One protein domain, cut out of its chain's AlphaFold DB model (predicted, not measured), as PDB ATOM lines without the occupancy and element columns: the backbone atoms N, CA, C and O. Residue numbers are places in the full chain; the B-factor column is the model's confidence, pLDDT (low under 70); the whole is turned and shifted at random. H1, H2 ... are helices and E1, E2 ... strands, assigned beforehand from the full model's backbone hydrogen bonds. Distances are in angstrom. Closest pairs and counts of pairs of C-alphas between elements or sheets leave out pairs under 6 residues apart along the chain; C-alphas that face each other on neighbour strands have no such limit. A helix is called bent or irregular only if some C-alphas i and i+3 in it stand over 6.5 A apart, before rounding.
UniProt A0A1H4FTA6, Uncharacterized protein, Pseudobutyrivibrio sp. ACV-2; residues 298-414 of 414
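What this domain is: This is residues 298 to 414 of the 414 residues of an uncharacterized protein of Pseudobutyrivibrio sp. ACV-2 (UniProt A0A1H4FTA6). One antiparallel sheet of nine strands is curled like part of a barrel and folded back on itself, so that E4, E3, E2, E1, E9 and E8 face E6 and E5, with the bent strand E7 as hinge. The first 21 residues run round the outside with no named element, and the tiny helix H1 only grazes the sheet. The 117 printed residues have, along the chain, H1 and then E1 to E9; the sheet's order is E4 E3 E2 E1 E9 E8 E7 E6 E5. The class is mostly strand, though under half of the residues are in named elements. The whole is compact, with a radius of gyration of the C-alphas of 13.6 A and spans of 38 by 36 by 23 A.

How they stand to each other: After residues 298 to 318, H1, residues 319 to 322, is on the sheet but only grazes it; its closest C-alpha pair with E7, residues 390 to 397, is Leu 322 and Tyr 397, 6.9 A. H1 is too short for an O i to N i+4 pair, but its one O i to N i+3 pair is within hydrogen-bond range. E1, residues 329 to 333, E2, residues 338 to 342, E3, residues 347 to 351, and E4, residues 356 to 362, form a meander, each strand the antiparallel neighbour of the one before. N 331 and O 340 are 2.8 A apart, N 341 and O 348 2.9 A, and N 358 and O 349 2.9 A. E4 runs on into E5, residues 364 to 367, at 71 degrees. E5, E6, residues 377 to 380, E7, E8, residues 401 to 404, and E9, residues 410 to 413, form a second meander; N 365 and O 379 are 2.9 A apart, N 392 and O 378 2.8 A, N 395 and O 403 2.8 A, and N 411 and O 402 2.9 A. E7 bends by 57 degrees at residue 394. E9 is also the antiparallel neighbour of E1, with N 332 and O 412 2.9 A apart. E4 and E5 are the edge strands and meet only through their link.

Where its parts are: H1 begins at C-alpha 319, (44.737, 155.254, 96.133). E7 is 18.5 A from first to last C-alpha, E1 13.4 A, E2 13.2 A, E3 12.6 A and E4 11.1 A. E9 ends at C-alpha 413, (26.182, 151.227, 88.024).

The domain as a whole: The C-alphas of Glu 298 and Ala 371, the two farthest apart, are 41.5 A apart. The printed part has no cut, and no link between named elements is long. The mean pLDDT of the printed part is 88.7; residues 353, 387 to 388 and 405 to 408 are under 70.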
ATOM      1  N   GLU A 298      16.925 137.635  83.595       95.38
ATOM      2  CA  GLU A 298      16.091 138.754  83.149       95.38
ATOM      3  C   GLU A 298      16.667 140.115  83.554       95.38
ATOM      4  O   GLU A 298      16.641 141.046  82.747       95.38
ATOM      5  N   GLU A 299      17.191 140.241  84.778       96.38
ATOM      6  CA  GLU A 299      17.890 141.453  85.217       96.38
ATOM      7  C   GLU A 299      19.168 141.676  84.408       96.38
ATOM      8  O   GLU A 299      19.342 142.766  83.867       96.38
ATOM      9  N   TYR A 300      20.015 140.651  84.271       96.75
ATOM     10  CA  TYR A 300      21.266 140.725  83.514       96.75
ATOM     11  C   TYR A 300      21.034 141.205  82.077       96.75
ATOM     12  O   TYR A 300      21.652 142.169  81.632       96.75
ATOM     13  N   ASN A 301      20.054 140.619  81.385       93.69
ATOM     14  CA  ASN A 301      19.695 141.007  80.018       93.69
ATOM     15  C   ASN A 301      19.124 142.434  79.906       93.69
ATOM     16  O   ASN A 301      18.978 142.951  78.799       93.69
ATOM     17  N   SER A 302      18.755 143.065  81.025       96.62
ATOM     18  CA  SER A 302      18.280 144.452  81.062       96.62
ATOM     19  C   SER A 302      19.391 145.476  81.323       96.62
ATOM     20  O   SER A 302      19.157 146.679  81.141       96.62
ATOM     21  N   PHE A 303      20.573 145.017  81.749       97.25
ATOM     22  CA  PHE A 303      21.701 145.880  82.072       97.25
ATOM     23  C   PHE A 303      22.282 146.549  80.831       97.25
ATOM     24  O   PHE A 303      22.225 146.041  79.712       97.25
ATOM     25  N   LYS A 304      22.805 147.755  81.035       94.69
ATOM     26  CA  LYS A 304      23.337 148.603  79.967       94.69
ATOM     27  C   LYS A 304      24.329 149.612  80.519       94.69
ATOM     28  O   LYS A 304      24.393 149.859  81.721       94.69
ATOM     29  N   LYS A 305      25.066 150.260  79.622       93.62
ATOM     30  CA  LYS A 305      25.817 151.473  79.956       93.62
ATOM     31  C   LYS A 305      24.846 152.560  80.442       93.62
ATOM     32  O   LYS A 305      23.881 152.875  79.745       93.62
ATOM     33  N   THR A 306      25.077 153.109  81.635       94.44
ATOM     34  CA  THR A 306      24.148 154.048  82.303       94.44
ATOM     35  C   THR A 306      24.617 155.502  82.328       94.44
ATOM     36  O   THR A 306      23.828 156.381  82.670       94.44
ATOM     37  N   CYS A 307      25.860 155.788  81.935       90.81
ATOM     38  CA  CYS A 307      26.367 157.150  81.774       90.81
ATOM     39  C   CYS A 307      27.322 157.257  80.582       90.81
ATOM     40  O   CYS A 307      28.031 156.302  80.268       90.81
ATOM     41  N   ASP A 308      27.387 158.441  79.974       88.06
ATOM     42  CA  ASP A 308      28.209 158.726  78.786       88.06
ATOM     43  C   ASP A 308      29.533 159.432  79.109       88.06
ATOM     44  O   ASP A 308      30.221 159.915  78.209       88.06
ATOM     45  N   ASP A 309      29.906 159.477  80.389       85.12
ATOM     46  CA  ASP A 309      31.175 160.041  80.835       85.12
ATOM     47  C   ASP A 309      32.343 159.422  80.049       85.12
ATOM     48  O   ASP A 309      32.429 158.206  79.851       85.12
ATOM     49  N   THR A 310      33.270 160.272  79.599       80.38
ATOM     50  CA  THR A 310      34.513 159.800  78.984       80.38
ATOM     51  C   THR A 310      35.400 159.217  80.078       80.38
ATOM     52  O   THR A 310      35.958 159.946  80.901       80.38
ATOM     53  N   VAL A 311      35.514 157.892  80.100       80.31
ATOM     54  CA  VAL A 311      36.351 157.181  81.065       80.31
ATOM     55  C   VAL A 311      37.777 157.112  80.536       80.31
ATOM     56  O   VAL A 311      38.077 156.348  79.625       80.31
ATOM     57  N   ASP A 312      38.668 157.912  81.117       75.88
ATOM     58  CA  ASP A 312      40.104 157.790  80.869       75.88
ATOM     59  C   ASP A 312      40.683 156.649  81.717       75.88
ATOM     60  O   ASP A 312      41.142 156.848  82.847       75.88
ATOM     61  N   THR A 313      40.650 155.434  81.165       75.44
ATOM     62  CA  THR A 313      41.181 154.222  81.810       75.44
ATOM     63  C   THR A 313      42.707 154.243  81.977       75.44
ATOM     64  O   THR A 313      43.253 153.416  82.707       75.44
ATOM     65  N   ASN A 314      43.415 155.223  81.396       71.19
ATOM     66  CA  ASN A 314      44.853 155.413  81.609       71.19
ATOM     67  C   ASN A 314      45.161 156.194  82.896       71.19
ATOM     68  O   ASN A 314      46.287 156.136  83.410       71.19
ATOM     69  N   LYS A 315      44.173 156.906  83.451       79.19
ATOM     70  CA  LYS A 315      44.338 157.744  84.638       79.19
ATOM     71  C   LYS A 315      44.056 156.970  85.919       79.19
ATOM     72  O   LYS A 315      42.949 156.486  86.141       79.19
ATOM     73  N   MET A 316      45.039 156.956  86.817       85.56
ATOM     74  CA  MET A 316      44.871 156.457  88.181       85.56
ATOM     75  C   MET A 316      44.446 157.596  89.113       85.56
ATOM     76  O   MET A 316      45.072 158.659  89.133       85.56
ATOM     77  N   GLN A 317      43.382 157.376  89.880       90.19
ATOM     78  CA  GLN A 317      42.975 158.265  90.965       90.19
ATOM     79  C   GLN A 317      43.791 157.989  92.239       90.19
ATOM     80  O   GLN A 317      44.519 157.003  92.339       90.19
ATOM     81  N   ASP A 318      43.683 158.880  93.223       91.75
ATOM     82  CA  ASP A 318      44.378 158.729  94.502       91.75
ATOM     83  C   ASP A 318      43.976 157.425  95.220       91.75
ATOM     84  O   ASP A 318      42.796 157.176  95.472       91.75
ATOM     85  N   ILE A 319      44.967 156.593  95.564       89.56
ATOM     86  CA  ILE A 319      44.737 155.254  96.133       89.56
ATOM     87  C   ILE A 319      44.022 155.347  97.485       89.56
ATOM     88  O   ILE A 319      43.090 154.586  97.744       89.56
ATOM     89  N   ALA A 320      44.424 156.294  98.340       90.81
ATOM     90  CA  ALA A 320      43.807 156.461  99.650       90.81
ATOM     91  C   ALA A 320      42.335 156.878  99.513       90.81
ATOM     92  O   ALA A 320      41.477 156.343 100.211       90.81
ATOM     93  N   ALA A 321      42.018 157.763  98.564       93.94
ATOM     94  CA  ALA A 321      40.647 158.141  98.253       93.94
ATOM     95  C   ALA A 321      39.819 156.950  97.747       93.94
ATOM     96  O   ALA A 321      38.677 156.786  98.185       93.94
ATOM     97  N   LEU A 322      40.376 156.099  96.878       94.94
ATOM     98  CA  LEU A 322      39.693 154.911  96.348       94.94
ATOM     99  C   LEU A 322      39.347 153.883  97.428       94.94
ATOM    100  O   LEU A 322      38.274 153.282  97.367       94.94
ATOM    101  N   MET A 323      40.200 153.733  98.444       95.62
ATOM    102  CA  MET A 323      39.953 152.847  99.590       95.62
ATOM    103  C   MET A 323      38.788 153.299 100.483       95.62
ATOM    104  O   MET A 323      38.284 152.510 101.278       95.62
ATOM    105  N   THR A 324      38.348 154.558 100.368       95.62
ATOM    106  CA  THR A 324      37.223 155.106 101.152       95.62
ATOM    107  C   THR A 324      35.881 155.063 100.422       95.62
ATOM    108  O   THR A 324      34.869 155.478 100.988       95.62
ATOM    109  N   LYS A 325      35.859 154.616  99.160       96.75
ATOM    110  CA  LYS A 325      34.642 154.597  98.339       96.75
ATOM    111  C   LYS A 325      33.741 153.420  98.691       96.75
ATOM    112  O   LYS A 325      34.201 152.370  99.132       96.75
ATOM    113  N   ASP A 326      32.450 153.618  98.455       95.75
ATOM    114  CA  ASP A 326      31.437 152.584  98.609       95.75
ATOM    115  C   ASP A 326      31.194 151.885  97.265       95.75
ATOM    116  O   ASP A 326      30.629 152.463  96.332       95.75
ATOM    117  N   TYR A 327      31.650 150.638  97.173       96.69
ATOM    118  CA  TYR A 327      31.480 149.792  95.990       96.69
ATOM    119  C   TYR A 327      30.188 148.974  96.031       96.69
ATOM    120  O   TYR A 327      29.920 148.223  95.098       96.69
ATOM    121  N   THR A 328      29.367 149.102  97.076       96.50
ATOM    122  CA  THR A 328      28.090 148.387  97.116       96.50
ATOM    123  C   THR A 328      27.147 148.866  96.007       96.50
ATOM    124  O   THR A 328      27.129 150.038  95.606       96.50
ATOM    125  N   GLY A 329      26.377 147.924  95.468       96.19
ATOM    126  CA  GLY A 329      25.496 148.141  94.323       96.19
ATOM    127  C   GLY A 329      25.641 147.071  93.249       96.19
ATOM    128  O   GLY A 329      26.424 146.132  93.385       96.19
ATOM    129  N   THR A 330      24.851 147.224  92.188       98.25
ATOM    130  CA  THR A 330      24.926 146.389  90.985       98.25
ATOM    131  C   THR A 330      25.719 147.129  89.924       98.25
ATOM    132  O   THR A 330      25.498 148.320  89.703       98.25
ATOM    133  N   TRP A 331      26.629 146.422  89.276       98.12
ATOM    134  CA  TRP A 331      27.558 146.960  88.306       98.12
ATOM    135  C   TRP A 331      27.626 146.043  87.093       98.12
ATOM    136  O   TRP A 331      27.585 144.826  87.249       98.12
ATOM    137  N   TYR A 332      27.747 146.624  85.907       97.75
ATOM    138  CA  TYR A 332      27.792 145.889  84.648       97.75
ATOM    139  C   TYR A 332      28.852 146.469  83.720       97.75
ATOM    140  O   TYR A 332      28.890 147.683  83.504       97.75
ATOM    141  N   ASP A 333      29.684 145.594  83.175       94.62
ATOM    142  CA  ASP A 333      30.619 145.887  82.105       94.62
ATOM    143  C   ASP A 333      30.042 145.394  80.764       94.62
ATOM    144  O   ASP A 333      30.018 144.186  80.506       94.62
ATOM    145  N   PRO A 334      29.579 146.303  79.888       85.88
ATOM    146  CA  PRO A 334      29.040 145.936  78.584       85.88
ATOM    147  C   PRO A 334      30.105 145.429  77.606       85.88
ATOM    148  O   PRO A 334      29.742 144.775  76.633       85.88
ATOM    149  N   SER A 335      31.389 145.744  77.819       83.56
ATOM    150  CA  SER A 335      32.466 145.332  76.914       83.56
ATOM    151  C   SER A 335      32.792 143.850  77.066       83.56
ATOM    152  O   SER A 335      32.949 143.166  76.061       83.56
ATOM    153  N   ASN A 336      32.829 143.360  78.306       79.12
ATOM    154  CA  ASN A 336      33.122 141.957  78.607       79.12
ATOM    155  C   ASN A 336      31.863 141.119  78.890       79.12
ATOM    156  O   ASN A 336      31.933 139.897  78.938       79.12
ATOM    157  N   GLY A 337      30.693 141.747  79.052       86.50
ATOM    158  CA  GLY A 337      29.467 141.027  79.401       86.50
ATOM    159  C   GLY A 337      29.519 140.465  80.824       86.50
ATOM    160  O   GLY A 337      29.128 139.326  81.068       86.50
ATOM    161  N   GLU A 338      30.019 141.263  81.766       94.81
ATOM    162  CA  GLU A 338      30.170 140.873  83.168       94.81
ATOM    163  C   GLU A 338      29.260 141.717  84.055       94.81
ATOM    164  O   GLU A 338      29.231 142.942  83.933       94.81
ATOM    165  N   ALA A 339      28.555 141.101  85.002       97.44
ATOM    166  CA  ALA A 339      27.846 141.832  86.045       97.44
ATOM    167  C   ALA A 339      28.230 141.349  87.441       97.44
ATOM    168  O   ALA A 339      28.351 140.152  87.699       97.44
ATOM    169  N   ILE A 340      28.348 142.294  88.370       97.88
ATOM    170  CA  ILE A 340      28.587 142.012  89.784       97.88
ATOM    171  C   ILE A 340      27.613 142.802  90.655       97.88
ATOM    172  O   ILE A 340      27.300 143.961  90.386       97.88
ATOM    173  N   ARG A 341      27.143 142.190  91.740       98.06
ATOM    174  CA  ARG A 341      26.316 142.850  92.755       98.06
ATOM    175  C   ARG A 341      26.973 142.692  94.111       98.06
ATOM    176  O   ARG A 341      27.064 141.581  94.619       98.06
ATOM    177  N   LEU A 342      27.411 143.803  94.690       97.56
ATOM    178  CA  LEU A 342      28.208 143.852  95.914       97.56
ATOM    179  C   LEU A 342      27.384 144.396  97.081       97.56
ATOM    180  O   LEU A 342      26.722 145.430  96.960       97.56
ATOM    181  N   SER A 343      27.465 143.743  98.237       95.75
ATOM    182  CA  SER A 343      26.889 144.225  99.497       95.75
ATOM    183  C   SER A 343      27.758 143.855 100.698       95.75
ATOM    184  O   SER A 343      28.794 143.209 100.566       95.75
ATOM    185  N   SER A 344      27.317 144.235 101.898       93.56
ATOM    186  CA  SER A 344      27.935 143.790 103.149       93.56
ATOM    187  C   SER A 344      27.827 142.283 103.409       93.56
ATOM    188  O   SER A 344      28.579 141.766 104.228       93.56
ATOM    189  N   GLU A 345      26.878 141.589 102.774       93.62
ATOM    190  CA  GLU A 345      26.676 140.142 102.949       93.62
ATOM    191  C   GLU A 345      27.539 139.316 101.988       93.62
ATOM    192  O   GLU A 345      27.901 138.184 102.307       93.62
ATOM    193  N   GLY A 346      27.896 139.881 100.832       95.81
ATOM    194  CA  GLY A 346      28.732 139.219  99.839       95.81
ATOM    195  C   GLY A 346      28.562 139.804  98.441       95.81
ATOM    196  O   GLY A 346      28.129 140.946  98.274       95.81
ATOM    197  N   ALA A 347      28.952 139.015  97.447       97.06
ATOM    198  CA  ALA A 347      28.932 139.355  96.037       97.06
ATOM    199  C   ALA A 347      28.189 138.285  95.233       97.06
ATOM    200  O   ALA A 347      28.470 137.101  95.391       97.06
ATOM    201  N   TYR A 348      27.289 138.703  94.347       97.94
ATOM    202  CA  TYR A 348      26.778 137.860  93.265       97.94
ATOM    203  C   TYR A 348      27.503 138.221  91.973       97.94
ATOM    204  O   TYR A 348      27.742 139.401  91.712       97.94
ATOM    205  N   VAL A 349      27.848 137.210  91.180       96.88
ATOM    206  CA  VAL A 349      28.628 137.350  89.946       96.88
ATOM    207  C   VAL A 349      27.869 136.688  88.803       96.88
ATOM    208  O   VAL A 349      27.471 135.531  88.923       96.88
ATOM    209  N   TYR A 350      27.667 137.421  87.710       96.44
ATOM    210  CA  TYR A 350      27.054 136.937  86.478       96.44
ATOM    211  C   TYR A 350      28.045 137.141  85.326       96.44
ATOM    212  O   TYR A 350      28.207 138.254  84.828       96.44
ATOM    213  N   ILE A 351      28.737 136.069  84.949       91.06
ATOM    214  CA  ILE A 351      29.759 136.019  83.903       91.06
ATOM    215  C   ILE A 351      29.517 134.735  83.092       91.06
ATOM    216  O   ILE A 351      29.955 133.658  83.509       91.06
ATOM    217  N   PRO A 352      28.802 134.813  81.950       76.62
ATOM    218  CA  PRO A 352      28.355 133.629  81.212       76.62
ATOM    219  C   PRO A 352      29.483 132.704  80.750       76.62
ATOM    220  O   PRO A 352      29.345 131.489  80.824       76.62
ATOM    221  N   TYR A 353      30.610 133.269  80.309       69.12
ATOM    222  CA  TYR A 353      31.750 132.495  79.804       69.12
ATOM    223  C   TYR A 353      32.567 131.808  80.909       69.12
ATOM    224  O   TYR A 353      33.436 131.001  80.605       69.12
ATOM    225  N   LEU A 354      32.276 132.098  82.181       73.00
ATOM    226  CA  LEU A 354      32.792 131.359  83.337       73.00
ATOM    227  C   LEU A 354      31.698 130.522  84.015       73.00
ATOM    228  O   LEU A 354      31.859 130.119  85.166       73.00
ATOM    229  N   GLU A 355      30.560 130.330  83.342       82.38
ATOM    230  CA  GLU A 355      29.391 129.594  83.840       82.38
ATOM    231  C   GLU A 355      28.856 130.096  85.196       82.38
ATOM    232  O   GLU A 355      28.216 129.365  85.953       82.38
ATOM    233  N   MET A 356      29.076 131.378  85.505       85.81
ATOM    234  CA  MET A 356      28.554 132.027  86.705       85.81
ATOM    235  C   MET A 356      27.290 132.805  86.348       85.81
ATOM    236  O   MET A 356      27.349 133.772  85.595       85.81
ATOM    237  N   TYR A 357      26.143 132.415  86.903       93.12
ATOM    238  CA  TYR A 357      24.833 132.960  86.514       93.12
ATOM    239  C   TYR A 357      24.123 133.708  87.650       93.12
ATOM    240  O   TYR A 357      22.897 133.713  87.739       93.12
ATOM    241  N   GLY A 358      24.890 134.359  88.528       92.88
ATOM    242  CA  GLY A 358      24.364 135.304  89.513       92.88
ATOM    243  C   GLY A 358      23.622 134.694  90.698       92.88
ATOM    244  O   GLY A 358      23.099 135.454  91.505       92.88
ATOM    245  N   ASP A 359      23.571 133.370  90.836       93.62
ATOM    246  CA  ASP A 359      22.800 132.647  91.857       93.62
ATOM    247  C   ASP A 359      23.591 132.315  93.132       93.62
ATOM    248  O   ASP A 359      23.007 132.075  94.193       93.62
ATOM    249  N   THR A 360      24.919 132.361  93.048       94.56
ATOM    250  CA  THR A 360      25.828 132.001  94.135       94.56
ATOM    251  C   THR A 360      26.352 133.241  94.857       94.56
ATOM    252  O   THR A 360      26.824 134.192  94.237       94.56
ATOM    253  N   LEU A 361      26.268 133.226  96.193       95.69
ATOM    254  CA  LEU A 361      26.773 134.294  97.054       95.69
ATOM    255  C   LEU A 361      28.235 134.030  97.438       95.69
ATOM    256  O   LEU A 361      28.530 133.100  98.192       95.69
ATOM    257  N   TYR A 362      29.135 134.891  96.978       95.12
ATOM    258  CA  TYR A 362      30.570 134.827  97.246       95.12
ATOM    259  C   TYR A 362      31.010 135.853  98.290       95.12
ATOM    260  O   TYR A 362      30.382 136.892  98.490       95.12
ATOM    261  N   GLN A 363      32.139 135.596  98.948       94.56
ATOM    262  CA  GLN A 363      32.790 136.616  99.770       94.56
ATOM    263  C   GLN A 363      33.562 137.581  98.877       94.56
ATOM    264  O   GLN A 363      34.203 137.154  97.918       94.56
ATOM    265  N   TRP A 364      33.569 138.864  99.230       95.06
ATOM    266  CA  TRP A 364      34.417 139.843  98.562       95.06
ATOM    267  C   TRP A 364      35.060 140.803  99.555       95.06
ATOM    268  O   TRP A 364      34.608 140.949 100.694       95.06
ATOM    269  N   LYS A 365      36.139 141.452  99.125       94.19
ATOM    270  CA  LYS A 365      36.805 142.518  99.878       94.19
ATOM    271  C   LYS A 365      37.539 143.464  98.939       94.19
ATOM    272  O   LYS A 365      37.945 143.082  97.846       94.19
ATOM    273  N   LEU A 366      37.785 144.676  99.422       95.44
ATOM    274  CA  LEU A 366      38.729 145.597  98.803       95.44
ATOM    275  C   LEU A 366      40.091 145.462  99.495       95.44
ATOM    276  O   LEU A 366      40.211 145.671 100.703       95.44
ATOM    277  N   VAL A 367      41.114 145.079  98.740       92.38
ATOM    278  CA  VAL A 367      42.478 144.864  99.225       92.38
ATOM    279  C   VAL A 367      43.326 146.094  98.932       92.38
ATOM    280  O   VAL A 367      43.491 146.486  97.776       92.38
ATOM    281  N   ASP A 368      43.909 146.669  99.985       91.19
ATOM    282  CA  ASP A 368      44.869 147.763  99.866       91.19
ATOM    283  C   ASP A 368      46.203 147.252  99.297       91.19
ATOM    284  O   ASP A 368      46.835 146.344  99.845       91.19
ATOM    285  N   ARG A 369      46.637 147.854  98.188       87.94
ATOM    286  CA  ARG A 369      47.913 147.569  97.517       87.94
ATOM    287  C   ARG A 369      48.821 148.802  97.449       87.94
ATOM    288  O   ARG A 369      49.855 148.772  96.778       87.94
ATOM    289  N   SER A 370      48.499 149.854  98.203       82.38
ATOM    290  CA  SER A 370      49.234 151.125  98.256       82.38
ATOM    291  C   SER A 370      50.699 150.964  98.662       82.38
ATOM    292  O   SER A 370      51.558 151.662  98.130       82.38
ATOM    293  N   ALA A 371      51.020 149.994  99.526       72.62
ATOM    294  CA  ALA A 371      52.400 149.679  99.908       72.62
ATOM    295  C   ALA A 371      53.277 149.261  98.710       72.62
ATOM    296  O   ALA A 371      54.494 149.417  98.754       72.62
ATOM    297  N   LYS A 372      52.655 148.756  97.635       75.50
ATOM    298  CA  LYS A 372      53.296 148.410  96.357       75.50
ATOM    299  C   LYS A 372      53.156 149.523  95.309       75.50
ATOM    300  O   LYS A 372      53.556 149.340  94.168       75.50
ATOM    301  N   GLY A 373      52.568 150.669  95.670       76.25
ATOM    302  CA  GLY A 373      52.228 151.750  94.740       76.25
ATOM    303  C   GLY A 373      51.143 151.378  93.726       76.25
ATOM    304  O   GLY A 373      51.004 152.067  92.720       76.25
ATOM    305  N   ALA A 374      50.399 150.297  93.976       79.69
ATOM    306  CA  ALA A 374      49.404 149.765  93.058       79.69
ATOM    307  C   ALA A 374      47.983 150.128  93.504       79.69
ATOM    308  O   ALA A 374      47.715 150.322  94.694       79.69
ATOM    309  N   CYS A 375      47.068 150.193  92.538       84.81
ATOM    310  CA  CYS A 375      45.659 150.440  92.800       84.81
ATOM    311  C   CYS A 375      45.023 149.329  93.662       84.81
ATOM    312  O   CYS A 375      45.491 148.177  93.634       84.81
ATOM    313  N   PRO A 376      43.965 149.658  94.431       91.88
ATOM    314  CA  PRO A 376      43.206 148.678  95.198       91.88
ATOM    315  C   PRO A 376      42.704 147.529  94.329       91.88
ATOM    316  O   PRO A 376      42.408 147.709  93.152       91.88
ATOM    317  N   MET A 377      42.581 146.349  94.922       92.12
ATOM    318  CA  MET A 377      42.035 145.170  94.252       92.12
ATOM    319  C   MET A 377      40.712 144.786  94.900       92.12
ATOM    320  O   MET A 377      40.679 144.437  96.078       92.12
ATOM    321  N   LEU A 378      39.630 144.855  94.137       95.00
ATOM    322  CA  LEU A 378      38.344 144.285  94.497       95.00
ATOM    323  C   LEU A 378      38.409 142.790  94.197       95.00
ATOM    324  O   LEU A 378      38.474 142.385  93.043       95.00
ATOM    325  N   GLU A 379      38.459 141.985  95.251       94.12
ATOM    326  CA  GLU A 379      38.620 140.537  95.168       94.12
ATOM    327  C   GLU A 379      37.305 139.841  95.519       94.12
ATOM    328  O   GLU A 379      36.759 140.109  96.592       94.12
ATOM    329  N   ILE A 380      36.836 138.925  94.667       94.75
ATOM    330  CA  ILE A 380      35.667 138.062  94.898       94.75
ATOM    331  C   ILE A 380      36.118 136.595  94.920       94.75
ATOM    332  O   ILE A 380      36.701 136.089  93.966       94.75
ATOM    333  N   LYS A 381      35.867 135.890  96.025       90.69
ATOM    334  CA  LYS A 381      36.344 134.521  96.279       90.69
ATOM    335  C   LYS A 381      35.443 133.459  95.637       90.69
ATOM    336  O   LYS A 381      34.730 132.748  96.344       90.69
ATOM    337  N   CYS A 382      35.490 133.350  94.310       84.38
ATOM    338  CA  CYS A 382      34.659 132.410  93.547       84.38
ATOM    339  C   CYS A 382      35.084 130.941  93.696       84.38
ATOM    340  O   CYS A 382      34.237 130.052  93.676       84.38
ATOM    341  N   TRP A 383      36.375 130.683  93.926       82.06
ATOM    342  CA  TRP A 383      36.950 129.330  93.939       82.06
ATOM    343  C   TRP A 383      37.412 128.867  95.330       82.06
ATOM    344  O   TRP A 383      38.262 127.985  95.454       82.06
ATOM    345  N   GLY A 384      36.881 129.481  96.391       71.75
ATOM    346  CA  GLY A 384      37.232 129.189  97.783       71.75
ATOM    347  C   GLY A 384      38.068 130.281  98.473       71.75
ATOM    348  O   GLY A 384      38.520 131.237  97.845       71.75
ATOM    349  N   PRO A 385      38.247 130.189  99.804       70.06
ATOM    350  CA  PRO A 385      38.900 131.238 100.592       70.06
ATOM    351  C   PRO A 385      40.422 131.316 100.381       70.06
ATOM    352  O   PRO A 385      40.990 132.407 100.481       70.06
ATOM    353  N   ASP A 386      41.056 130.182 100.067       70.88
ATOM    354  CA  ASP A 386      42.516 130.024  99.988       70.88
ATOM    355  C   ASP A 386      43.065 130.057  98.548       70.88
ATOM    356  O   ASP A 386      44.273 129.980  98.339       70.88
ATOM    357  N   THR A 387      42.191 130.197  97.552       66.12
ATOM    358  CA  THR A 387      42.540 130.337  96.134       66.12
ATOM    359  C   THR A 387      42.499 131.812  95.719       66.12
ATOM    360  O   THR A 387      41.886 132.655  96.393       66.12
ATOM    361  N   GLY A 388      43.202 132.163  94.636       65.50
ATOM    362  CA  GLY A 388      43.027 133.475  94.000       65.50
ATOM    363  C   GLY A 388      41.566 133.637  93.590       65.50
ATOM    364  O   GLY A 388      40.973 132.661  93.162       65.50
ATOM    365  N   GLY A 389      40.963 134.808  93.810       79.94
ATOM    366  CA  GLY A 389      39.585 135.110  93.398       79.94
ATOM    367  C   GLY A 389      39.528 135.906  92.094       79.94
ATOM    368  O   GLY A 389      40.571 136.276  91.556       79.94
ATOM    369  N   LEU A 390      38.321 136.233  91.617       89.38
ATOM    370  CA  LEU A 390      38.167 137.277  90.599       89.38
ATOM    371  C   LEU A 390      38.723 138.583  91.162       89.38
ATOM    372  O   LEU A 390      38.405 138.952  92.296       89.38
ATOM    373  N   ALA A 391      39.559 139.265  90.386       90.06
ATOM    374  CA  ALA A 391      40.296 140.434  90.838       90.06
ATOM    375  C   ALA A 391      40.095 141.615  89.884       90.06
ATOM    376  O   ALA A 391      40.591 141.610  88.760       90.06
ATOM    377  N   TYR A 392      39.441 142.666  90.378       91.75
ATOM    378  CA  TYR A 392      39.287 143.935  89.672       91.75
ATOM    379  C   TYR A 392      40.157 145.010  90.335       91.75
ATOM    380  O   TYR A 392      39.896 145.486  91.439       91.75
ATOM    381  N   TYR A 393      41.239 145.380  89.666       91.81
ATOM    382  CA  TYR A 393      42.175 146.440  90.030       91.81
ATOM    383  C   TYR A 393      41.601 147.847  89.807       91.81
ATOM    384  O   TYR A 393      41.822 148.479  88.776       91.81
ATOM    385  N   VAL A 394      40.898 148.375  90.807       93.88
ATOM    386  CA  VAL A 394      40.155 149.634  90.715       93.88
ATOM    387  C   VAL A 394      41.089 150.839  90.602       93.88
ATOM    388  O   VAL A 394      41.675 151.278  91.588       93.88
ATOM    389  N   ALA A 395      41.193 151.425  89.413       91.69
ATOM    390  CA  ALA A 395      42.012 152.606  89.151       91.69
ATOM    391  C   ALA A 395      41.255 153.932  89.285       91.69
ATOM    392  O   ALA A 395      41.878 154.974  89.509       91.69
ATOM    393  N   GLY A 396      39.928 153.907  89.181       93.06
ATOM    394  CA  GLY A 396      39.094 155.078  89.405       93.06
ATOM    395  C   GLY A 396      37.646 154.733  89.720       93.06
ATOM    396  O   GLY A 396      37.150 153.665  89.364       93.06
ATOM    397  N   TYR A 397      36.979 155.657  90.412       95.12
ATOM    398  CA  TYR A 397      35.587 155.550  90.840       95.12
ATOM    399  C   TYR A 397      34.962 156.947  90.903       95.12
ATOM    400  O   TYR A 397      35.575 157.875  91.439       95.12
ATOM    401  N   ASN A 398      33.723 157.106  90.435       92.31
ATOM    402  CA  ASN A 398      32.974 158.359  90.611       92.31
ATOM    403  C   ASN A 398      31.554 158.189  91.184       92.31
ATOM    404  O   ASN A 398      30.870 159.185  91.407       92.31
ATOM    405  N   GLY A 399      31.121 156.955  91.451       92.69
ATOM    406  CA  GLY A 399      29.779 156.635  91.947       92.69
ATOM    407  C   GLY A 399      28.807 156.159  90.868       92.69
ATOM    408  O   GLY A 399      27.920 155.372  91.194       92.69
ATOM    409  N   ASN A 400      29.015 156.558  89.609       95.38
ATOM    410  CA  ASN A 400      28.267 156.072  88.444       95.38
ATOM    411  C   ASN A 400      28.993 154.921  87.744       95.38
ATOM    412  O   ASN A 400      28.353 154.038  87.186       95.38
ATOM    413  N   TYR A 401      30.323 154.909  87.801       95.06
ATOM    414  CA  TYR A 401      31.142 153.806  87.324       95.06
ATOM    415  C   TYR A 401      32.409 153.647  88.166       95.06
ATOM    416  O   TYR A 401      32.832 154.558  88.896       95.06
ATOM    417  N   PHE A 402      33.035 152.486  88.022       95.69
ATOM    418  CA  PHE A 402      34.433 152.267  88.364       95.69
ATOM    419  C   PHE A 402      35.137 151.545  87.216       95.69
ATOM    420  O   PHE A 402      34.493 150.922  86.376       95.69
ATOM    421  N   TYR A 403      36.459 151.657  87.149       92.56
ATOM    422  CA  TYR A 403      37.227 151.096  86.039       92.56
ATOM    423  C   TYR A 403      38.593 150.586  86.475       92.56
ATOM    424  O   TYR A 403      39.167 151.049  87.470       92.56
ATOM    425  N   GLY A 404      39.101 149.636  85.697       84.81
ATOM    426  CA  GLY A 404      40.464 149.139  85.791       84.81
ATOM    427  C   GLY A 404      41.425 149.971  84.960       84.81
ATOM    428  O   GLY A 404      41.053 150.521  83.923       84.81
ATOM    429  N   LYS A 405      42.682 150.055  85.397       69.38
ATOM    430  CA  LYS A 405      43.749 150.630  84.572       69.38
ATOM    431  C   LYS A 405      44.364 149.515  83.735       69.38
ATOM    432  O   LYS A 405      44.830 148.538  84.304       69.38
ATOM    433  N   LEU A 406      44.405 149.693  82.414       52.28
ATOM    434  CA  LEU A 406      44.960 148.758  81.415       52.28
ATOM    435  C   LEU A 406      44.164 147.460  81.184       52.28
ATOM    436  O   LEU A 406      44.203 146.951  80.075       52.28
ATOM    437  N   GLN A 407      43.375 146.971  82.149       61.22
ATOM    438  CA  GLN A 407      42.499 145.803  81.926       61.22
ATOM    439  C   GLN A 407      41.226 146.119  81.114       61.22
ATOM    440  O   GLN A 407      40.434 145.226  80.840       61.22
ATOM    441  N   GLY A 408      40.991 147.387  80.763       67.31
ATOM    442  CA  GLY A 408      39.947 147.791  79.811       67.31
ATOM    443  C   GLY A 408      38.495 147.719  80.299       67.31
ATOM    444  O   GLY A 408      37.648 148.361  79.682       67.31
ATOM    445  N   TYR A 409      38.194 147.029  81.406       83.38
ATOM    446  CA  TYR A 409      36.831 146.964  81.938       83.38
ATOM    447  C   TYR A 409      36.373 148.297  82.542       83.38
ATOM    448  O   TYR A 409      37.108 148.993  83.262       83.38
ATOM    449  N   VAL A 410      35.105 148.616  82.294       92.88
ATOM    450  CA  VAL A 410      34.399 149.735  82.920       92.88
ATOM    451  C   VAL A 410      33.055 149.230  83.415       92.88
ATOM    452  O   VAL A 410      32.155 148.931  82.639       92.88
ATOM    453  N   PHE A 411      32.912 149.188  84.731       96.25
ATOM    454  CA  PHE A 411      31.702 148.745  85.396       96.25
ATOM    455  C   PHE A 411      30.786 149.935  85.658       96.25
ATOM    456  O   PHE A 411      31.080 150.791  86.497       96.25
ATOM    457  N   TYR A 412      29.658 149.976  84.957       96.69
ATOM    458  CA  TYR A 412      28.628 151.000  85.101       96.69
ATOM    459  C   TYR A 412      27.587 150.565  86.123       96.69
ATOM    460  O   TYR A 412      27.108 149.428  86.101       96.69
ATOM    461  N   LYS A 413      27.203 151.477  87.009       96.94
ATOM    462  CA  LYS A 413      26.182 151.227  88.024       96.94
ATOM    463  C   LYS A 413      24.819 151.023  87.367       96.94
ATOM    464  O   LYS A 413      24.461 151.808  86.489       96.94
ATOM    465  N   GLN A 414      24.093 149.985  87.776       95.50
ATOM    466  CA  GLN A 414      22.784 149.613  87.218       95.50
ATOM    467  C   GLN A 414      21.609 150.190  88.002       95.50
ATOM    468  O   GLN A 414      21.713 150.278  89.251       95.50
TER     469      GLN A 414